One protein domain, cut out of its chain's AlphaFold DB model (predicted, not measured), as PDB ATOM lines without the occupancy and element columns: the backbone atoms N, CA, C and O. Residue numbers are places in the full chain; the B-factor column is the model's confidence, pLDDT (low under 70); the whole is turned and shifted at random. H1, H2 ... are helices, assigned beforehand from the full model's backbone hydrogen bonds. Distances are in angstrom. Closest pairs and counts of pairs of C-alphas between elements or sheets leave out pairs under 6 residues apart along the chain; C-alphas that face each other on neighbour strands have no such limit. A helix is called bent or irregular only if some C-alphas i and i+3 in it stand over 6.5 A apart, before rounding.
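AT A GLANCE: This is residues 171 to 266 of the 399 residues of the protein "Reverse transcriptase domain-containing protein" of Helicobacter pylori OK113 (UniProt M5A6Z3). Picture four helices side by side in an up-and-down bundle, H2, H3, H5 and H4 at the corners of a rough square, with the short helix H1 packed outside it on the edge made by H2 and H3. The bundle is only partly regular: H2 and H4 meet near one end and spread from there, and the long stretch between H1 and H2 runs on past the end of H1 to a small turn at residues 185 to 190, after which H2 folds back toward H1. The printed part has 96 residues with five named helices, H1 to H5 in that order along the chain, and no named strand; the class is all helix. The whole is compact, with a radius of gyration of the C-alphas of 12.7 A, and spans 35 by 27 by 19 A along its three main axes.

IN THESE COORDINATES: Start at Glu 171 and go to C-alpha 173 at (22.189, 40.867, -57.146), where H1 begins; it takes residues 173 to 180 and is 10.8 A long from first to last C-alpha. After it, residues 185 to 186 pair antiparallel with residues 189 to 190, a stretch too short to be a named strand. Find C-alpha 192 at (21.351, 49.409, -33.317); from there H2 runs through residues 192 to 208, 24.6 A long. H3 takes residues 214 to 224 and is 15.3 A long. H4 takes residues 230 to 246 and, like H2, has 17 residues and a length of 24.6 A. H5 takes residues 248 to 258, is 16.3 A long and ends at C-alpha 258 at (35.830, 36.868, -31.619). H5 is irregular, but only just: its C-alphas 249 and 252 are 6.9 A apart.

HOW THE PARTS SIT: Begin with H2 and H3, the hub, each touching three other helices. H2, H3, H4 and H5 form a bundle, up and down, each helix running against the one before it in the chain. H2 and H3 form a helical hairpin at a shallow tilt of 14 degrees; H2 touches H3 with residues 199 to 206 alone, and the closest C-alphas, of Ile 206 and Ile 215, are 6.4 A apart. Look next at the C-alphas of Tyr 192 and Ala 232, 3.9 A apart, the closest of H2 and H4. These two run the same way at a shallow tilt of 24 degrees and touch with residues 192 to 196 of H2 and 231 to 236 of H4 alone. H3 touches H5, the same way at a shallow tilt of 12 degrees, with the C-alphas of Asn 224 and Val 257 closest at 6.3 A. H4 and H5 form a hairpin at a shallow tilt of 27 degrees; H4 touches H5 with residues 240 to 244 alone, and the closest C-alphas are those of Ala 244 and Leu 250, 5.6 A apart. H3 and H4 are near each other, with 6 pairs of C-alphas within 10 A, while H2 and H5 are apart. H1 and H2 form a hairpin at a shallow tilt of 11 degrees, touching with residues 198 to 205 of H2 alone, and their closest C-alphas, of Trp 174 and Leu 205, are 6.4 A apart. H1 and H3 only just touch, with 3 pairs of C-alphas within 8 A; the closest, of Leu 178 and Ala 219, are 7.5 A apart. H1 is apart from H4 and from H5. In the backbones of H1, H2, H3 and H4 every O i to N i+4 pair is within hydrogen-bond range; in H5 it is 2 of 7, beside 6 of 8 O i to N i+3 pairs.

THE WHOLE: The two C-alphas farthest apart are those of Lys 187 and Asp 210, 37.1 A. The printed part has no cut. The link from H1 to H2, 11 residues, is long; the other three are tight. The mean pLDDT of the printed part is 90.6, and no printed residue is under 70.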
ATOM      1  N   GLU A 171      28.286  41.315 -60.739       74.19
ATOM      2  CA  GLU A 171      28.146  40.702 -59.420       74.19
ATOM      3  C   GLU A 171      26.725  40.181 -59.227       74.19
ATOM      4  O   GLU A 171      25.782  40.658 -59.857       74.19
ATOM      5  N   GLU A 172      26.562  39.197 -58.347       80.81
ATOM      6  CA  GLU A 172      25.235  38.702 -57.997       80.81
ATOM      7  C   GLU A 172      24.401  39.796 -57.321       80.81
ATOM      8  O   GLU A 172      24.917  40.597 -56.539       80.81
ATOM      9  N   GLU A 173      23.096  39.805 -57.591       86.12
ATOM     10  CA  GLU A 173      22.189  40.867 -57.146       86.12
ATOM     11  C   GLU A 173      22.252  41.112 -55.638       86.12
ATOM     12  O   GLU A 173      22.371  42.248 -55.186       86.12
ATOM     13  N   TRP A 174      22.240  40.032 -54.855       90.19
ATOM     14  CA  TRP A 174      22.269  40.104 -53.400       90.19
ATOM     15  C   TRP A 174      23.555  40.766 -52.877       90.19
ATOM     16  O   TRP A 174      23.507  41.442 -51.852       90.19
ATOM     17  N   ILE A 175      24.690  40.632 -53.582       89.25
ATOM     18  CA  ILE A 175      25.950  41.299 -53.210       89.25
ATOM     19  C   ILE A 175      25.781  42.807 -53.371       89.25
ATOM     20  O   ILE A 175      26.091  43.558 -52.448       89.25
ATOM     21  N   ASN A 176      25.248  43.248 -54.514       88.56
ATOM     22  CA  ASN A 176      24.992  44.664 -54.774       88.56
ATOM     23  C   ASN A 176      24.000  45.245 -53.759       88.56
ATOM     24  O   ASN A 176      24.250  46.316 -53.205       88.56
ATOM     25  N   GLN A 177      22.920  44.515 -53.458       91.75
ATOM     26  CA  GLN A 177      21.929  44.935 -52.468       91.75
ATOM     27  C   GLN A 177      22.541  45.111 -51.069       91.75
ATOM     28  O   GLN A 177      22.222  46.087 -50.393       91.75
ATOM     29  N   LEU A 178      23.447  44.221 -50.641       93.38
ATOM     30  CA  LEU A 178      24.144  44.366 -49.356       93.38
ATOM     31  C   LEU A 178      25.205  45.476 -49.377       93.38
ATOM     32  O   LEU A 178      25.339  46.197 -48.394       93.38
ATOM     33  N   LYS A 179      25.940  45.653 -50.482       90.94
ATOM     34  CA  LYS A 179      26.968  46.701 -50.618       90.94
ATOM     35  C   LYS A 179      26.394  48.113 -50.579       90.94
ATOM     36  O   LYS A 179      27.007  49.000 -49.996       90.94
ATOM     37  N   ILE A 180      25.257  48.319 -51.241       91.75
ATOM     38  CA  ILE A 180      24.609  49.633 -51.352       91.75
ATOM     39  C   ILE A 180      23.812  49.963 -50.081       91.75
ATOM     40  O   ILE A 180      23.478  51.127 -49.851       91.75
ATOM     41  N   PHE A 181      23.532  48.967 -49.234       93.12
ATOM     42  CA  PHE A 181      22.824  49.169 -47.978       93.12
ATOM     43  C   PHE A 181      23.546  50.200 -47.098       93.12
ATOM     44  O   PHE A 181      24.674  49.987 -46.647       93.12
ATOM     45  N   LYS A 182      22.879  51.328 -46.841       91.31
ATOM     46  CA  LYS A 182      23.410  52.399 -45.995       91.31
ATOM     47  C   LYS A 182      23.156  52.062 -44.530       91.31
ATOM     48  O   LYS A 182      22.021  51.835 -44.128       91.31
ATOM     49  N   MET A 183      24.225  52.037 -43.742       90.88
ATOM     50  CA  MET A 183      24.150  51.902 -42.290       90.88
ATOM     51  C   MET A 183      24.341  53.277 -41.666       90.88
ATOM     52  O   MET A 183      25.354  53.926 -41.927       90.88
ATOM     53  N   ASP A 184      23.398  53.706 -40.833       90.88
ATOM     54  CA  ASP A 184      23.517  54.980 -40.139       90.88
ATOM     55  C   ASP A 184      24.586  54.883 -39.055       90.88
ATOM     56  O   ASP A 184      24.564  54.008 -38.179       90.88
ATOM     57  N   GLU A 185      25.518  55.827 -39.099       90.94
ATOM     58  CA  GLU A 185      26.634  55.908 -38.173       90.94
ATOM     59  C   GLU A 185      26.476  57.120 -37.245       90.94
ATOM     60  O   GLU A 185      26.002  58.188 -37.627       90.94
ATOM     61  N   TYR A 186      26.887  56.963 -35.990       86.88
ATOM     62  CA  TYR A 186      27.057  58.051 -35.034       86.88
ATOM     63  C   TYR A 186      28.456  57.978 -34.447       86.88
ATOM     64  O   TYR A 186      28.843  56.950 -33.890       86.88
ATOM     65  N   LYS A 187      29.228  59.061 -34.594       87.19
ATOM     66  CA  LYS A 187      30.644  59.114 -34.193       87.19
ATOM     67  C   LYS A 187      31.457  57.931 -34.760       87.19
ATOM     68  O   LYS A 187      32.237  57.306 -34.045       87.19
ATOM     69  N   GLY A 188      31.216  57.583 -36.029       88.50
ATOM     70  CA  GLY A 188      31.874  56.467 -36.723       88.50
ATOM     71  C   GLY A 188      31.466  55.068 -36.241       88.50
ATOM     72  O   GLY A 188      32.175  54.100 -36.514       88.50
ATOM     73  N   LYS A 189      30.365  54.948 -35.484       92.12
ATOM     74  CA  LYS A 189      29.809  53.674 -35.011       92.12
ATOM     75  C   LYS A 189      28.411  53.444 -35.579       92.12
ATOM     76  O   LYS A 189      27.546  54.300 -35.410       92.12
ATOM     77  N   ILE A 190      28.159  52.285 -36.177       94.44
ATOM     78  CA  ILE A 190      26.830  51.890 -36.650       94.44
ATOM     79  C   ILE A 190      25.858  51.744 -35.470       94.44
ATOM     80  O   ILE A 190      26.205  51.240 -34.389       94.44
ATOM     81  N   LYS A 191      24.636  52.237 -35.666       95.31
ATOM     82  CA  LYS A 191      23.578  52.222 -34.648       95.31
ATOM     83  C   LYS A 191      22.828  50.890 -34.631       95.31
ATOM     84  O   LYS A 191      22.802  50.162 -35.619       95.31
ATOM     85  N   TYR A 192      22.162  50.616 -33.510       94.94
ATOM     86  CA  TYR A 192      21.351  49.409 -33.317       94.94
ATOM     87  C   TYR A 192      20.310  49.189 -34.434       94.94
ATOM     88  O   TYR A 192      20.348  48.117 -35.038       94.94
ATOM     89  N   PRO A 193      19.479  50.182 -34.824       95.75
ATOM     90  CA  PRO A 193      18.492  49.982 -35.889       95.75
ATOM     91  C   PRO A 193      19.112  49.596 -37.236       95.75
ATOM     92  O   PRO A 193      18.534  48.816 -37.984       95.75
ATOM     93  N   SER A 194      20.311  50.101 -37.540       94.88
ATOM     94  CA  SER A 194      21.007  49.783 -38.790       94.88
ATOM     95  C   SER A 194      21.530  48.350 -38.818       94.88
ATOM     96  O   SER A 194      21.509  47.724 -39.874       94.88
ATOM     97  N   VAL A 195      21.979  47.819 -37.674       95.62
ATOM     98  CA  VAL A 195      22.397  46.413 -37.564       95.62
ATOM     99  C   VAL A 195      21.199  45.482 -37.717       95.62
ATOM    100  O   VAL A 195      21.282  44.543 -38.503       95.62
ATOM    101  N   VAL A 196      20.084  45.779 -37.037       96.38
ATOM    102  CA  VAL A 196      18.817  45.036 -37.175       96.38
ATOM    103  C   VAL A 196      18.388  45.000 -38.640       96.38
ATOM    104  O   VAL A 196      18.316  43.930 -39.239       96.38
ATOM    105  N   ALA A 197      18.225  46.171 -39.260       96.38
ATOM    106  CA  ALA A 197      17.756  46.272 -40.637       96.38
ATOM    107  C   ALA A 197      18.691  45.571 -41.642       96.38
ATOM    108  O   ALA A 197      18.226  44.974 -42.614       96.38
ATOM    109  N   PHE A 198      20.008  45.607 -41.417       96.56
ATOM    110  CA  PHE A 198      20.964  44.915 -42.281       96.56
ATOM    111  C   PHE A 198      20.903  43.390 -42.136       96.56
ATOM    112  O   PHE A 198      20.982  42.672 -43.139       96.56
ATOM    113  N   LEU A 199      20.765  42.879 -40.910       95.19
ATOM    114  CA  LEU A 199      20.624  41.444 -40.666       95.19
ATOM    115  C   LEU A 199      19.286  40.928 -41.203       95.19
ATOM    116  O   LEU A 199      19.287  39.926 -41.916       95.19
ATOM    117  N   ASP A 200      18.188  41.655 -40.997       94.75
ATOM    118  CA  ASP A 200      16.879  41.328 -41.573       94.75
ATOM    119  C   ASP A 200      16.932  41.292 -43.102       94.75
ATOM    120  O   ASP A 200      16.463  40.338 -43.731       94.75
ATOM    121  N   LYS A 201      17.586  42.284 -43.724       95.25
ATOM    122  CA  LYS A 201      17.807  42.295 -45.175       95.25
ATOM    123  C   LYS A 201      18.632  41.091 -45.628       95.25
ATOM    124  O   LYS A 201      18.308  40.479 -46.646       95.25
ATOM    125  N   SER A 202      19.673  40.734 -44.879       94.62
ATOM    126  CA  SER A 202      20.513  39.568 -45.168       94.62
ATOM    127  C   SER A 202      19.707  38.269 -45.085       94.62
ATOM    128  O   SER A 202      19.792  37.441 -45.989       94.62
ATOM    129  N   ILE A 203      18.863  38.113 -44.061       92.56
ATOM    130  CA  ILE A 203      17.980  36.953 -43.881       92.56
ATOM    131  C   ILE A 203      16.921  36.882 -44.990       92.56
ATOM    132  O   ILE A 203      16.666  35.808 -45.538       92.56
ATOM    133  N   ALA A 204      16.341  38.016 -45.389       93.19
ATOM    134  CA  ALA A 204      15.419  38.070 -46.520       93.19
ATOM    135  C   ALA A 204      16.095  37.615 -47.826       93.19
ATOM    136  O   ALA A 204      15.525  36.821 -48.578       93.19
ATOM    137  N   LEU A 205      17.337  38.046 -48.067       93.81
ATOM    138  CA  LEU A 205      18.111  37.646 -49.244       93.81
ATOM    139  C   LEU A 205      18.437  36.148 -49.261       93.81
ATOM    140  O   LEU A 205      18.405  35.546 -50.331       93.81
ATOM    141  N   ILE A 206      18.692  35.525 -48.108       91.25
ATOM    142  CA  ILE A 206      18.862  34.064 -48.005       91.25
ATOM    143  C   ILE A 206      17.628  33.342 -48.538       91.25
ATOM    144  O   ILE A 206      17.761  32.457 -49.384       91.25
ATOM    145  N   ARG A 207      16.434  33.747 -48.087       87.69
ATOM    146  CA  ARG A 207      15.163  33.133 -48.503       87.69
ATOM    147  C   ARG A 207      14.910  33.300 -50.003       87.69
ATOM    148  O   ARG A 207      14.413  32.382 -50.638       87.69
ATOM    149  N   GLN A 208      15.302  34.440 -50.572       89.00
ATOM    150  CA  GLN A 208      15.160  34.734 -52.005       89.00
ATOM    151  C   GLN A 208      16.178  34.006 -52.896       89.00
ATOM    152  O   GLN A 208      15.952  33.864 -54.091       89.00
ATOM    153  N   ASN A 209      17.308  33.561 -52.337       86.12
ATOM    154  CA  ASN A 209      18.422  32.973 -53.086       86.12
ATOM    155  C   ASN A 209      18.661  31.509 -52.682       86.12
ATOM    156  O   ASN A 209      19.806  31.073 -52.551       86.12
ATOM    157  N   ASP A 210      17.585  30.748 -52.467       84.00
ATOM    158  CA  ASP A 210      17.610  29.317 -52.145       84.00
ATOM    159  C   ASP A 210      18.522  28.946 -50.958       84.00
ATOM    160  O   ASP A 210      19.330  28.013 -51.041       84.00
ATOM    161  N   ASN A 211      18.439  29.701 -49.865       81.56
ATOM    162  CA  ASN A 211      19.225  29.487 -48.650       81.56
ATOM    163  C   ASN A 211      20.749  29.493 -48.866       81.56
ATOM    164  O   ASN A 211      21.498  28.733 -48.247       81.56
ATOM    165  N   LYS A 212      21.235  30.363 -49.758       84.44
ATOM    166  CA  LYS A 212      22.661  30.475 -50.079       84.44
ATOM    167  C   LYS A 212      23.497  30.930 -48.872       84.44
ATOM    168  O   LYS A 212      23.544  32.110 -48.527       84.44
ATOM    169  N   ALA A 213      24.253  29.988 -48.309       84.31
ATOM    170  CA  ALA A 213      25.123  30.165 -47.141       84.31
ATOM    171  C   ALA A 213      26.119  31.340 -47.238       84.31
ATOM    172  O   ALA A 213      26.472  31.952 -46.228       84.31
ATOM    173  N   SER A 214      26.583  31.689 -48.446       88.56
ATOM    174  CA  SER A 214      27.567  32.765 -48.629       88.56
ATOM    175  C   SER A 214      27.030  34.159 -48.293       88.56
ATOM    176  O   SER A 214      27.836  35.056 -48.054       88.56
ATOM    177  N   ILE A 215      25.706  34.345 -48.242       93.31
ATOM    178  CA  ILE A 215      25.072  35.637 -47.943       93.31
ATOM    179  C   ILE A 215      25.365  36.056 -46.498       93.31
ATOM    180  O   ILE A 215      25.879  37.151 -46.277       93.31
ATOM    181  N   LEU A 216      25.142  35.172 -45.518       93.25
ATOM    182  CA  LEU A 216      25.443  35.472 -44.111       93.25
ATOM    183  C   LEU A 216      26.938  35.604 -43.849       93.25
ATOM    184  O   LEU A 216      27.346  36.512 -43.131       93.25
ATOM    185  N   LYS A 217      27.771  34.761 -44.475       93.00
ATOM    186  CA  LYS A 217      29.234  34.903 -44.379       93.00
ATOM    187  C   LYS A 217      29.687  36.280 -44.867       93.00
ATOM    188  O   LYS A 217      30.532  36.921 -44.243       93.00
ATOM    189  N   TYR A 218      29.102  36.757 -45.966       93.19
ATOM    190  CA  TYR A 218      29.376  38.089 -46.494       93.19
ATOM    191  C   TYR A 218      28.874  39.196 -45.560       93.19
ATOM    192  O   TYR A 218      29.622  40.132 -45.281       93.19
ATOM    193  N   ALA A 219      27.657  39.063 -45.024       94.44
ATOM    194  CA  ALA A 219      27.081  40.008 -44.071       94.44
ATOM    195  C   ALA A 219      27.934  40.138 -42.794       94.44
ATOM    196  O   ALA A 219      28.300  41.250 -42.416       94.44
ATOM    197  N   ILE A 220      28.343  39.015 -42.190       93.38
ATOM    198  CA  ILE A 220      29.264  38.970 -41.040       93.38
ATOM    199  C   ILE A 220      30.580  39.674 -41.383       93.38
ATOM    200  O   ILE A 220      31.034  40.553 -40.653       93.38
ATOM    201  N   LYS A 221      31.165  39.372 -42.550       92.62
ATOM    202  CA  LYS A 221      32.399  40.021 -43.012       92.62
ATOM    203  C   LYS A 221      32.243  41.534 -43.190       92.62
ATOM    204  O   LYS A 221      33.203  42.266 -42.955       92.62
ATOM    205  N   MET A 222      31.083  42.018 -43.633       92.88
ATOM    206  CA  MET A 222      30.810  43.456 -43.739       92.88
ATOM    207  C   MET A 222      30.686  44.108 -42.361       92.88
ATOM    208  O   MET A 222      31.324  45.134 -42.124       92.88
ATOM    209  N   LEU A 223      29.925  43.499 -41.451       92.56
ATOM    210  CA  LEU A 223      29.731  43.999 -40.088       92.56
ATOM    211  C   LEU A 223      31.040  44.029 -39.287       92.56
ATOM    212  O   LEU A 223      31.304  45.006 -38.584       92.56
ATOM    213  N   ASN A 224      31.913  43.034 -39.473       91.00
ATOM    214  CA  ASN A 224      33.217  42.973 -38.807       91.00
ATOM    215  C   ASN A 224      34.154  44.134 -39.172       91.00
ATOM    216  O   ASN A 224      35.049  44.465 -38.396       91.00
ATOM    217  N   LYS A 225      33.948  44.786 -40.321       90.50
ATOM    218  CA  LYS A 225      34.754  45.942 -40.752       90.50
ATOM    219  C   LYS A 225      34.305  47.270 -40.151       90.50
ATOM    220  O   LYS A 225      34.994  48.272 -40.327       90.50
ATOM    221  N   LYS A 226      33.127  47.317 -39.538       90.38
ATOM    222  CA  LYS A 226      32.575  48.545 -38.962       90.38
ATOM    223  C   LYS A 226      32.959  48.660 -37.494       90.38
ATOM    224  O   LYS A 226      33.567  47.741 -36.957       90.38
ATOM    225  N   LYS A 227      32.635  49.797 -36.867       91.94
ATOM    226  CA  LYS A 227      32.487  49.905 -35.409       91.94
ATOM    227  C   LYS A 227      30.986  49.998 -35.081       91.94
ATOM    228  O   LYS A 227      30.281  50.592 -35.882       91.94
ATOM    229  N   MET A 228      30.478  49.498 -33.950       92.50
ATOM    230  CA  MET A 228      29.082  49.562 -33.511       92.50
ATOM    231  C   MET A 228      28.966  50.221 -32.135       92.50
ATOM    232  O   MET A 228      29.913  50.271 -31.344       92.50
ATOM    233  N   THR A 229      27.775  50.738 -31.853       92.75
ATOM    234  CA  THR A 229      27.354  51.113 -30.493       92.75
ATOM    235  C   THR A 229      27.182  49.872 -29.605       92.75
ATOM    236  O   THR A 229      27.036  48.765 -30.116       92.75
ATOM    237  N   TYR A 230      27.184  50.043 -28.277       90.31
ATOM    238  CA  TYR A 230      27.060  48.930 -27.322       90.31
ATOM    239  C   TYR A 230      25.805  48.077 -27.585       90.31
ATOM    240  O   TYR A 230      25.924  46.889 -27.857       90.31
ATOM    241  N   ASN A 231      24.622  48.698 -27.646       92.38
ATOM    242  CA  ASN A 231      23.357  47.987 -27.890       92.38
ATOM    243  C   ASN A 231      23.337  47.251 -29.241       92.38
ATOM    244  O   ASN A 231      22.796  46.156 -29.351       92.38
ATOM    245  N   ALA A 232      23.934  47.852 -30.277       93.44
ATOM    246  CA  ALA A 232      24.037  47.238 -31.599       93.44
ATOM    247  C   ALA A 232      24.900  45.974 -31.574       93.44
ATOM    248  O   ALA A 232      24.574  44.983 -32.220       93.44
ATOM    249  N   ARG A 233      25.986  46.017 -30.799       90.94
ATOM    250  CA  ARG A 233      26.907  44.904 -30.615       90.94
ATOM    251  C   ARG A 233      26.269  43.758 -29.828       90.94
ATOM    252  O   ARG A 233      26.351  42.625 -30.283       90.94
ATOM    253  N   GLU A 234      25.611  44.044 -28.703       90.88
ATOM    254  CA  GLU A 234      24.922  43.009 -27.913       90.88
ATOM    255  C   GLU A 234      23.879  42.270 -28.763       90.88
ATOM    256  O   GLU A 234      23.827  41.042 -28.777       90.88
ATOM    257  N   TYR A 235      23.108  43.016 -29.559       93.81
ATOM    258  CA  TYR A 235      22.161  42.434 -30.507       93.81
ATOM    259  C   TYR A 235      22.837  41.623 -31.616       93.81
ATOM    260  O   TYR A 235      22.356  40.553 -31.992       93.81
ATOM    261  N   TYR A 236      23.954  42.116 -32.154       93.31
ATOM    262  CA  TYR A 236      24.701  41.389 -33.171       93.31
ATOM    263  C   TYR A 236      25.197  40.040 -32.642       93.31
ATOM    264  O   TYR A 236      25.041  39.037 -33.333       93.31
ATOM    265  N   PHE A 237      25.739  39.992 -31.423       90.94
ATOM    266  CA  PHE A 237      26.242  38.752 -30.835       90.94
ATOM    267  C   PHE A 237      25.138  37.764 -30.490       90.94
ATOM    268  O   PHE A 237      25.278  36.591 -30.825       90.94
ATOM    269  N   SER A 238      24.023  38.210 -29.906       92.50
ATOM    270  CA  SER A 238      22.891  37.314 -29.639       92.50
ATOM    271  C   SER A 238      22.305  36.745 -30.935       92.50
ATOM    272  O   SER A 238      22.033  35.547 -31.028       92.50
ATOM    273  N   THR A 239      22.207  37.572 -31.980       94.12
ATOM    274  CA  THR A 239      21.756  37.128 -33.305       94.12
ATOM    275  C   THR A 239      22.760  36.175 -33.948       94.12
ATOM    276  O   THR A 239      22.365  35.150 -34.499       94.12
ATOM    277  N   LEU A 240      24.061  36.468 -33.874       93.19
ATOM    278  CA  LEU A 240      25.113  35.606 -34.408       93.19
ATOM    279  C   LEU A 240      25.130  34.248 -33.707       93.19
ATOM    280  O   LEU A 240      25.229  33.232 -34.389       93.19
ATOM    281  N   HIS A 241      24.996  34.235 -32.380       94.25
ATOM    282  CA  HIS A 241      24.886  33.015 -31.593       94.25
ATOM    283  C   HIS A 241      23.702  32.176 -32.086       94.25
ATOM    284  O   HIS A 241      23.887  31.035 -32.504       94.25
ATOM    285  N   HIS A 242      22.506  32.763 -32.164       95.19
ATOM    286  CA  HIS A 242      21.328  32.067 -32.678       95.19
ATOM    287  C   HIS A 242      21.534  31.519 -34.103       95.19
ATOM    288  O   HIS A 242      21.235  30.356 -34.379       95.19
ATOM    289  N   LEU A 243      22.097  32.329 -35.007       93.56
ATOM    290  CA  LEU A 243      22.374  31.921 -36.384       93.56
ATOM    291  C   LEU A 243      23.420  30.805 -36.467       93.56
ATOM    292  O   LEU A 243      23.295  29.949 -37.334       93.56
ATOM    293  N   ALA A 244      24.426  30.785 -35.593       94.00
ATOM    294  CA  ALA A 244      25.441  29.735 -35.546       94.00
ATOM    295  C   ALA A 244      24.839  28.367 -35.215       94.00
ATOM    296  O   ALA A 244      25.198  27.366 -35.835       94.00
ATOM    297  N   LEU A 245      23.891  28.345 -34.273       94.81
ATOM    298  CA  LEU A 245      23.188  27.129 -33.867       94.81
ATOM    299  C   LEU A 245      22.235  26.627 -34.960       94.81
ATOM    300  O   LEU A 245      22.094  25.420 -35.145       94.81
ATOM    301  N   LEU A 246      21.603  27.537 -35.712       92.38
ATOM    302  CA  LEU A 246      20.753  27.183 -36.858       92.38
ATOM    303  C   LEU A 246      21.558  26.772 -38.098       92.38
ATOM    304  O   LEU A 246      21.123  25.925 -38.878       92.38
ATOM    305  N   TYR A 247      22.716  27.394 -38.300       92.12
ATOM    306  CA  TYR A 247      23.522  27.283 -39.508       92.12
ATOM    307  C   TYR A 247      24.988  26.979 -39.161       92.12
ATOM    308  O   TYR A 247      25.832  27.881 -39.205       92.12
ATOM    309  N   PRO A 248      25.336  25.703 -38.904       91.88
ATOM    310  CA  PRO A 248      26.683  25.312 -38.476       91.88
ATOM    311  C   PRO A 248      27.809  25.755 -39.420       91.88
ATOM    312  O   PRO A 248      28.920  26.034 -38.981       91.88
ATOM    313  N   TYR A 249      27.523  25.930 -40.717       90.81
ATOM    314  CA  TYR A 249      28.491  26.441 -41.696       90.81
ATOM    315  C   TYR A 249      29.014  27.859 -41.387       90.81
ATOM    316  O   TYR A 249      29.952  28.318 -42.052       90.81
ATOM    317  N   LEU A 250      28.375  28.588 -40.464       92.94
ATOM    318  CA  LEU A 250      28.811  29.898 -39.985       92.94
ATOM    319  C   LEU A 250      29.871  29.808 -38.896       92.94
ATOM    320  O   LEU A 250      30.640  30.756 -38.783       92.94
ATOM    321  N   ILE A 251      29.945  28.701 -38.153       94.25
ATOM    322  CA  ILE A 251      30.847  28.530 -37.006       94.25
ATOM    323  C   ILE A 251      32.302  28.898 -37.349       94.25
ATOM    324  O   ILE A 251      32.864  29.732 -36.636       94.25
ATOM    325  N   PRO A 252      32.886  28.450 -38.484       91.56
ATOM    326  CA  PRO A 252      34.245  28.851 -38.862       91.56
ATOM    327  C   PRO A 252      34.429  30.368 -39.038       91.56
ATOM    328  O   PRO A 252      35.525  30.895 -38.905       91.56
ATOM    329  N   CYS A 253      33.364  31.099 -39.382       88.44
ATOM    330  CA  CYS A 253      33.414  32.546 -39.607       88.44
ATOM    331  C   CYS A 253      33.284  33.359 -38.311       88.44
ATOM    332  O   CYS A 253      33.589  34.553 -38.321       88.44
ATOM    333  N   ILE A 254      32.818  32.739 -37.222       90.50
ATOM    334  CA  ILE A 254      32.601  33.404 -35.933       90.50
ATOM    335  C   ILE A 254      33.933  33.752 -35.270       90.50
ATOM    336  O   ILE A 254      34.024  34.777 -34.605       90.50
ATOM    337  N   GLU A 255      34.991  32.983 -35.528       90.94
ATOM    338  CA  GLU A 255      36.335  33.298 -35.036       90.94
ATOM    339  C   GLU A 255      36.759  34.733 -35.393       90.94
ATOM    340  O   GLU A 255      37.203  35.487 -34.534       90.94
ATOM    341  N   GLY A 256      36.520  35.166 -36.636       89.00
ATOM    342  CA  GLY A 256      36.839  36.533 -37.061       89.00
ATOM    343  C   GLY A 256      35.987  37.617 -36.388       89.00
ATOM    344  O   GLY A 256      36.290  38.801 -36.524       89.00
ATOM    345  N   VAL A 257      34.902  37.234 -35.709       89.50
ATOM    346  CA  VAL A 257      34.104  38.107 -34.837       89.50
ATOM    347  C   VAL A 257      34.718  38.150 -33.437       89.50
ATOM    348  O   VAL A 257      34.838  39.234 -32.874       89.50
ATOM    349  N   PHE A 258      35.146  36.999 -32.909       89.94
ATOM    350  CA  PHE A 258      35.830  36.868 -31.619       89.94
ATOM    351  C   PHE A 258      37.157  37.639 -31.563       89.94
ATOM    352  O   PHE A 258      37.393  38.375 -30.611       89.94
ATOM    353  N   ASP A 259      37.964  37.568 -32.624       87.50
ATOM    354  CA  ASP A 259      39.249  38.278 -32.734       87.50
ATOM    355  C   ASP A 259      39.111  39.768 -33.109       87.50
ATOM    356  O   ASP A 259      40.096  40.454 -33.408       87.50
ATOM    357  N   ASN A 260      37.888  40.295 -33.201       84.62
ATOM    358  CA  ASN A 260      37.672  41.603 -33.800       84.62
ATOM    359  C   ASN A 260      38.034  42.755 -32.853       84.62
ATOM    360  O   ASN A 260      37.245  43.165 -32.008       84.62
ATOM    361  N   ASN A 261      39.172  43.402 -33.108       77.50
ATOM    362  CA  ASN A 261      39.636  44.573 -32.351       77.50
ATOM    363  C   ASN A 261      38.675  45.779 -32.359       77.50
ATOM    364  O   ASN A 261      38.840  46.700 -31.558       77.50
ATOM    365  N   ASN A 262      37.679  45.819 -33.251       81.00
ATOM    366  CA  ASN A 262      36.667  46.871 -33.209       81.00
ATOM    367  C   ASN A 262      35.775  46.764 -31.962       81.00
ATOM    368  O   ASN A 262      35.289  47.806 -31.505       81.00
ATOM    369  N   TYR A 263      35.589  45.557 -31.400       77.56
ATOM    370  CA  TYR A 263      34.807  45.318 -30.183       77.56
ATOM    371  C   TYR A 263      35.373  44.171 -29.345       77.56
ATOM    372  O   TYR A 263      35.361  43.036 -29.811       77.56
ATOM    373  N   PRO A 264      35.739  44.409 -28.076       75.69
ATOM    374  CA  PRO A 264      36.093  43.313 -27.188       75.69
ATOM    375  C   PRO A 264      34.843  42.488 -26.859       75.69
ATOM    376  O   PRO A 264      33.800  43.053 -26.500       75.69
ATOM    377  N   ILE A 265      34.972  41.169 -26.983       83.19
ATOM    378  CA  ILE A 265      34.019  40.168 -26.498       83.19
ATOM    379  C   ILE A 265      34.610  39.564 -25.234       83.19
ATOM    380  O   ILE A 265      35.808  39.292 -25.170       83.19
ATOM    381  N   GLN A 266      33.778  39.394 -24.214       86.62
ATOM    382  CA  GLN A 266      34.222  38.778 -22.975       86.62
ATOM    383  C   GLN A 266      34.326  37.254 -23.144       86.62
ATOM    384  O   GLN A 266      33.491  36.632 -23.803       86.62
TER     385      GLN A 266